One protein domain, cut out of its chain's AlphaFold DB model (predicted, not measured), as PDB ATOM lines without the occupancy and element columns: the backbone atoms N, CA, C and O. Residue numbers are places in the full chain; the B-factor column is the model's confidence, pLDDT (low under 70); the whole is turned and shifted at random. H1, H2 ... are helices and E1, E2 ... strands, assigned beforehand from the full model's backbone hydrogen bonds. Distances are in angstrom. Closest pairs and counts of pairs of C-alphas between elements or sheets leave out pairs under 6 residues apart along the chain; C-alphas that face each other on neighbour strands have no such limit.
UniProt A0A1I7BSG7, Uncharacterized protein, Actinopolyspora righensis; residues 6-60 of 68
ATOM      1  N   LEU A   6      16.696  28.890  36.465       90.38
ATOM      2  CA  LEU A   6      16.143  28.182  35.314       90.38
ATOM      3  C   LEU A   6      14.619  28.109  35.429       90.38
ATOM      4  O   LEU A   6      14.088  27.637  36.433       90.38
ATOM      5  N   VAL A   7      13.916  28.555  34.390       88.38
ATOM      6  CA  VAL A   7      12.460  28.436  34.272       88.38
ATOM      7  C   VAL A   7      12.148  27.472  33.141       88.38
ATOM      8  O   VAL A   7      12.460  27.742  31.981       88.38
ATOM      9  N   ARG A   8      11.522  26.341  33.476       87.19
ATOM     10  CA  ARG A   8      11.169  25.314  32.492       87.19
ATOM     11  C   ARG A   8      10.122  25.832  31.516       87.19
ATOM     12  O   ARG A   8       9.161  26.494  31.912       87.19
ATOM     13  N   CYS A   9      10.292  25.474  30.254       83.00
ATOM     14  CA  CYS A   9       9.380  25.829  29.180       83.00
ATOM     15  C   CYS A   9       9.231  24.666  28.204       83.00
ATOM     16  O   CYS A   9      10.135  23.840  28.067       83.00
ATOM     17  N   ASN A  10       8.094  24.602  27.514       81.62
ATOM     18  CA  ASN A  10       7.894  23.557  26.524       81.62
ATOM     19  C   ASN A  10       8.448  24.012  25.177       81.62
ATOM     20  O   ASN A  10       8.107  25.089  24.700       81.62
ATOM     21  N   THR A  11       9.263  23.189  24.529       72.44
ATOM     22  CA  THR A  11       9.656  23.397  23.131       72.44
ATOM     23  C   THR A  11       9.104  22.270  22.281       72.44
ATOM     24  O   THR A  11       8.961  21.138  22.740       72.44
ATOM     25  N   VAL A  12       8.767  22.592  21.032       67.88
ATOM     26  CA  VAL A  12       8.227  21.614  20.072       67.88
ATOM     27  C   VAL A  12       9.241  20.509  19.741       67.88
ATOM     28  O   VAL A  12       8.837  19.423  19.351       67.88
ATOM     29  N   GLU A  13      10.540  20.767  19.897       64.81
ATOM     30  CA  GLU A  13      11.604  19.856  19.447       64.81
ATOM     31  C   GLU A  13      12.111  18.897  20.536       64.81
ATOM     32  O   GLU A  13      12.794  17.929  20.208       64.81
ATOM     33  N   HIS A  14      11.758  19.117  21.812       63.22
ATOM     34  CA  HIS A  14      12.367  18.393  22.939       63.22
ATOM     35  C   HIS A  14      11.389  17.992  24.059       63.22
ATOM     36  O   HIS A  14      11.797  17.902  25.215       63.22
ATOM     37  N   ASP A  15      10.098  17.790  23.769       64.94
ATOM     38  CA  ASP A  15       9.088  17.348  24.760       64.94
ATOM     39  C   ASP A  15       9.072  18.166  26.077       64.94
ATOM     40  O   ASP A  15       8.702  17.689  27.148       64.94
ATOM     41  N   GLY A  16       9.474  19.438  26.007       61.97
ATOM     42  CA  GLY A  16       9.511  20.358  27.147       61.97
ATOM     43  C   GLY A  16      10.596  20.121  28.200       61.97
ATOM     44  O   GLY A  16      10.414  20.424  29.383       61.97
ATOM     45  N   THR A  17      11.758  19.629  27.778       70.50
ATOM     46  CA  THR A  17      12.961  19.563  28.627       70.50
ATOM     47  C   THR A  17      13.761  20.869  28.684       70.50
ATOM     48  O   THR A  17      14.669  20.993  29.504       70.50
ATOM     49  N   GLU A  18      13.400  21.870  27.884       84.25
ATOM     50  CA  GLU A  18      14.139  23.128  27.764       84.25
ATOM     51  C   GLU A  18      13.882  24.107  28.919       84.25
ATOM     52  O   GLU A  18      12.840  24.089  29.585       84.25
ATOM     53  N   SER A  19      14.840  25.007  29.153       85.75
ATOM     54  CA  SER A  19      14.745  26.028  30.200       85.75
ATOM     55  C   SER A  19      15.207  27.400  29.723       85.75
ATOM     56  O   SER A  19      16.260  27.548  29.111       85.75
ATOM     57  N   LEU A  20      14.429  28.425  30.070       87.81
ATOM     58  CA  LEU A  20      14.851  29.816  30.015       87.81
ATOM     59  C   LEU A  20      15.765  30.094  31.206       87.81
ATOM     60  O   LEU A  20      15.359  29.912  32.355       87.81
ATOM     61  N   GLN A  21      16.967  30.584  30.945       90.56
ATOM     62  CA  GLN A  21      17.879  30.995  31.999       90.56
ATOM     63  C   GLN A  21      17.742  32.498  32.255       90.56
ATOM     64  O   GLN A  21      17.751  33.309  31.328       90.56
ATOM     65  N   LEU A  22      17.620  32.868  33.527       91.56
ATOM     66  CA  LEU A  22      17.529  34.245  33.998       91.56
ATOM     67  C   LEU A  22      18.671  34.525  34.971       91.56
ATOM     68  O   LEU A  22      18.889  33.769  35.917       91.56
ATOM     69  N   SER A  23      19.385  35.627  34.777       90.94
ATOM     70  CA  SER A  23      20.450  36.058  35.683       90.94
ATOM     71  C   SER A  23      20.400  37.562  35.912       90.94
ATOM     72  O   SER A  23      19.952  38.326  35.061       90.94
ATOM     73  N   VAL A  24      20.857  37.993  37.086       88.62
ATOM     74  CA  VAL A  24      21.054  39.409  37.399       88.62
ATOM     75  C   VAL A  24      22.547  39.672  37.511       88.62
ATOM     76  O   VAL A  24      23.217  39.117  38.384       88.62
ATOM     77  N   GLU A  25      23.059  40.539  36.646       86.19
ATOM     78  CA  GLU A  25      24.468  40.920  36.608       86.19
ATOM     79  C   GLU A  25      24.604  42.417  36.324       86.19
ATOM     80  O   GLU A  25      23.911  42.965  35.469       86.19
ATOM     81  N   GLY A  26      25.463  43.111  37.078       82.81
ATOM     82  CA  GLY A  26      25.735  44.537  36.857       82.81
ATOM     83  C   GLY A  26      24.497  45.444  36.919       82.81
ATOM     84  O   GLY A  26      24.434  46.438  36.203       82.81
ATOM     85  N   GLY A  27      23.486  45.087  37.721       85.38
ATOM     86  CA  GLY A  27      22.223  45.833  37.796       85.38
ATOM     87  C   GLY A  27      21.298  45.628  36.591       85.38
ATOM     88  O   GLY A  27      20.364  46.404  36.400       85.38
ATOM     89  N   ARG A  28      21.529  44.590  35.783       86.31
ATOM     90  CA  ARG A  28      20.706  44.230  34.625       86.31
ATOM     91  C   ARG A  28      20.155  42.821  34.787       86.31
ATOM     92  O   ARG A  28      20.848  41.938  35.284       86.31
ATOM     93  N   LEU A  29      18.911  42.624  34.356       89.50
ATOM     94  CA  LEU A  29      18.323  41.300  34.176       89.50
ATOM     95  C   LEU A  29      18.648  40.819  32.759       89.50
ATOM     96  O   LEU A  29      18.245  41.452  31.784       89.50
ATOM     97  N   THR A  30      19.349  39.697  32.660       90.44
ATOM     98  CA  THR A  30      19.672  39.031  31.398       90.44
ATOM     99  C   THR A  30      18.831  37.769  31.270       90.44
ATOM    100  O   THR A  30      18.628  37.036  32.240       90.44
ATOM    101  N   SER A  31      18.345  37.512  30.057       88.56
ATOM    102  CA  SER A  31      17.645  36.282  29.710       88.56
ATOM    103  C   SER A  31      18.397  35.568  28.595       88.56
ATOM    104  O   SER A  31      18.707  36.175  27.572       88.56
ATOM    105  N   ILE A  32      18.686  34.286  28.804       86.44
ATOM    106  CA  ILE A  32      19.221  33.389  27.782       86.44
ATOM    107  C   ILE A  32      18.101  32.416  27.439       86.44
ATOM    108  O   ILE A  32      17.702  31.575  28.249       86.44
ATOM    109  N   THR A  33      17.539  32.596  26.250       75.69
ATOM    110  CA  THR A  33      16.455  31.769  25.727       75.69
ATOM    111  C   THR A  33      17.003  30.485  25.114       75.69
ATOM    112  O   THR A  33      18.079  30.533  24.514       75.69
ATOM    113  N   PRO A  34      16.253  29.369  25.165       72.00
ATOM    114  CA  PRO A  34      16.560  28.201  24.349       72.00
ATOM    115  C   PRO A  34      16.694  28.595  22.873       72.00
ATOM    116  O   PRO A  34      15.999  29.506  22.409       72.00
ATOM    117  N   THR A  35      17.543  27.884  22.129       64.94
ATOM    118  CA  THR A  35      17.873  28.146  20.712       64.94
ATOM    119  C   THR A  35      16.635  28.240  19.810       64.94
ATOM    120  O   THR A  35      16.670  28.864  18.751       64.94
ATOM    121  N   VAL A  36      15.505  27.680  20.248       64.62
ATOM    122  CA  VAL A  36      14.248  27.615  19.498       64.62
ATOM    123  C   VAL A  36      13.173  28.553  20.073       64.62
ATOM    124  O   VAL A  36      12.034  28.149  20.289       64.62
ATOM    125  N   TYR A  37      13.510  29.828  20.304       57.62
ATOM    126  CA  TYR A  37      12.600  30.838  20.884       57.62
ATOM    127  C   TYR A  37      11.218  30.907  20.198       57.62
ATOM    128  O   TYR A  37      10.189  30.947  20.869       57.62
ATOM    129  N   ASN A  38      11.167  30.819  18.861       60.97
ATOM    130  CA  ASN A  38       9.915  30.864  18.086       60.97
ATOM    131  C   ASN A  38       9.066  29.581  18.161       60.97
ATOM    132  O   ASN A  38       7.979  29.527  17.584       60.97
ATOM    133  N   ARG A  39       9.544  28.537  18.845       68.38
ATOM    134  CA  ARG A  39       8.788  27.298  19.096       68.38
ATOM    135  C   ARG A  39       8.640  27.002  20.585       68.38
ATOM    136  O   ARG A  39       8.216  25.902  20.943       68.38
ATOM    137  N   THR A  40       8.941  27.971  21.446       73.88
ATOM    138  CA  THR A  40       8.660  27.864  22.873       73.88
ATOM    139  C   THR A  40       7.172  28.090  23.114       73.88
ATOM    140  O   THR A  40       6.623  29.153  22.823       73.88
ATOM    141  N   ARG A  41       6.502  27.077  23.656       79.81
ATOM    142  CA  ARG A  41       5.121  27.141  24.124       79.81
ATOM    143  C   ARG A  41       5.122  27.164  25.644       79.81
ATOM    144  O   ARG A  41       5.846  26.415  26.291       79.81
ATOM    145  N   TRP A  42       4.272  28.007  26.206       82.50
ATOM    146  CA  TRP A  42       4.124  28.137  27.647       82.50
ATOM    147  C   TRP A  42       2.753  27.617  28.046       82.50
ATOM    148  O   TRP A  42       1.738  28.058  27.502       82.50
ATOM    149  N   SER A  43       2.706  26.698  29.010       86.69
ATOM    150  CA  SER A  43       1.466  26.487  29.752       86.69
ATOM    151  C   SER A  43       1.145  27.743  30.570       86.69
ATOM    152  O   SER A  43       2.026  28.555  30.876       86.69
ATOM    153  N   ALA A  44      -0.119  27.907  30.966       89.94
ATOM    154  CA  ALA A  44      -0.512  29.018  31.831       89.94
ATOM    155  C   ALA A  44       0.259  29.015  33.165       89.94
ATOM    156  O   ALA A  44       0.589  30.077  33.691       89.94
ATOM    157  N   GLU A  45       0.574  27.834  33.697       90.25
ATOM    158  CA  GLU A  45       1.376  27.670  34.909       90.25
ATOM    159  C   GLU A  45       2.824  28.122  34.690       90.25
ATOM    160  O   GLU A  45       3.310  28.974  35.429       90.25
ATOM    161  N   GLN A  46       3.477  27.657  33.620       87.75
ATOM    162  CA  GLN A  46       4.852  28.047  33.293       87.75
ATOM    163  C   GLN A  46       4.968  29.562  33.064       87.75
ATOM    164  O   GLN A  46       5.919  30.192  33.528       87.75
ATOM    165  N   ALA A  47       3.978  30.172  32.403       88.75
ATOM    166  CA  ALA A  47       3.931  31.619  32.201       88.75
ATOM    167  C   ALA A  47       3.801  32.391  33.528       88.75
ATOM    168  O   ALA A  47       4.441  33.430  33.704       88.75
ATOM    169  N   ARG A  48       3.013  31.881  34.489       93.75
ATOM    170  CA  ARG A  48       2.921  32.461  35.840       93.75
ATOM    171  C   ARG A  48       4.248  32.338  36.584       93.75
ATOM    172  O   ARG A  48       4.728  33.339  37.105       93.75
ATOM    173  N   THR A  49       4.880  31.165  36.563       92.00
ATOM    174  CA  THR A  49       6.201  30.950  37.176       92.00
ATOM    175  C   THR A  49       7.252  31.892  36.595       92.00
ATOM    176  O   THR A  49       8.037  32.475  37.347       92.00
ATOM    177  N   LEU A  50       7.249  32.090  35.273       91.06
ATOM    178  CA  LEU A  50       8.134  33.042  34.609       91.06
ATOM    179  C   LEU A  50       7.901  34.465  35.119       91.06
ATOM    180  O   LEU A  50       8.847  35.124  35.548       91.06
ATOM    181  N   ARG A  51       6.645  34.927  35.111       93.19
ATOM    182  CA  ARG A  51       6.268  36.265  35.585       93.19
ATOM    183  C   ARG A  51       6.724  36.499  37.023       93.19
ATOM    184  O   ARG A  51       7.334  37.528  37.308       93.19
ATOM    185  N   ASP A  52       6.435  35.564  37.920       94.94
ATOM    186  CA  ASP A  52       6.731  35.708  39.347       94.94
ATOM    187  C   ASP A  52       8.247  35.713  39.592       94.94
ATOM    188  O   ASP A  52       8.760  36.520  40.372       94.94
ATOM    189  N   THR A  53       8.985  34.884  38.848       92.75
ATOM    190  CA  THR A  53      10.453  34.846  38.886       92.75
ATOM    191  C   THR A  53      11.062  36.153  38.386       92.75
ATOM    192  O   THR A  53      11.894  36.743  39.073       92.75
ATOM    193  N   VAL A  54      10.621  36.650  37.227       91.69
ATOM    194  CA  VAL A  54      11.084  37.928  36.662       91.69
ATOM    195  C   VAL A  54      10.776  39.078  37.614       91.69
ATOM    196  O   VAL A  54      11.666  39.867  37.914       91.69
ATOM    197  N   THR A  55       9.559  39.138  38.156       92.31
ATOM    198  CA  THR A  55       9.159  40.169  39.129       92.31
ATOM    199  C   THR A  55      10.082  40.151  40.344       92.31
ATOM    200  O   THR A  55      10.638  41.181  40.722       92.31
ATOM    201  N   ARG A  56      10.335  38.965  40.912       90.88
ATOM    202  CA  ARG A  56      11.250  38.799  42.046       90.88
ATOM    203  C   ARG A  56      12.678  39.244  41.723       90.88
ATOM    204  O   ARG A  56      13.340  39.777  42.613       90.88
ATOM    205  N   LEU A  57      13.177  38.994  40.513       90.00
ATOM    206  CA  LEU A  57      14.522  39.405  40.095       90.00
ATOM    207  C   LEU A  57      14.606  40.914  39.831       90.00
ATOM    208  O   LEU A  57      15.585  41.539  40.226       90.00
ATOM    209  N   LEU A  58      13.571  41.517  39.241       88.88
ATOM    210  CA  LEU A  58      13.496  42.963  39.019       88.88
ATOM    211  C   LEU A  58      13.490  43.748  40.336       88.88
ATOM    212  O   LEU A  58      14.195  44.748  40.438       88.88
ATOM    213  N   CYS A  59      12.794  43.254  41.368       87.12
ATOM    214  CA  CYS A  59      12.821  43.852  42.709       87.12
ATOM    215  C   CYS A  59      14.216  43.851  43.364       87.12
ATOM    216  O   CYS A  59      14.432  44.512  44.376       87.12
ATOM    217  N   GLN A  60      15.163  43.070  42.839       82.19
ATOM    218  CA  GLN A  60      16.535  43.002  43.352       82.19
ATOM    219  C   GLN A  60      17.475  43.968  42.627       82.19
ATOM    220  O   GLN A  60      18.627  44.108  43.039       82.19
TER     221      GLN A  60
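Overview. This is residues 6 to 60 of the 68 residues of an uncharacterized protein of Actinopolyspora righensis (UniProt A0A1I7BSG7). A small sheet of three strands has one long helix, H1, packed over one of its faces and running along the strands, and its other face is bare. The sheet is staggered: E1 pairs with one end of E2 and E3 with the rest, while a short pairing of residues 10 to 11 with 40 to 41 ties together the two links beyond. The printed part has 55 residues, E1, E2, E3, H1 along the chain; the sheet's order is E1 - E2 - E3, antiparallel, and the class is mixed, helices and strands. It is compact, with a radius of gyration of the C-alphas of 11.6 A, yet elongated, spanning 33 by 21 by 15 A.

Along the chain. Find C-alpha 6 at (16.143, 28.182, 35.314), where E1, residues 6 to 8, begins its 6.4 A. Next come E2, residues 19 to 25, 18.9 A, and E3, residues 28 to 32, 12.9 A. H1, residues 44 to 58, runs 21.0 A from C-alpha 44 at (-0.512, 29.018, 31.831) to C-alpha 58 at (13.496, 42.963, 39.019).

Arrangement. E1, E2 and E3 form a meander, each strand the antiparallel neighbour of the one before. In the hairpin E1 and E2, at 155 degrees, look for N 7 and O 20, 2.8 A apart. In the hairpin E2 and E3, at 156 degrees, N 23 and O 30 are 3.0 A apart. E1 and E3 are apart. H1 is on the sheet, two layers with the helix on one face, at a height over the sheet of 9.4 A. It lies over E1 and E2, along the strands, at 2 degrees to E2 on the local plane. Its closest C-alphas to E1 are Leu 50 and Val 7, 6.3 A. In H1 every O i to N i+4 pair is within hydrogen-bond range.

Size, cuts and confidence. The C-alphas farthest apart, Asp 15 and Gly 26, are 34.1 A apart. The printed part has no cut; the link from E3 to H1 is long. Look for pLDDT under 70 at residues 12 to 16 and 35 to 39.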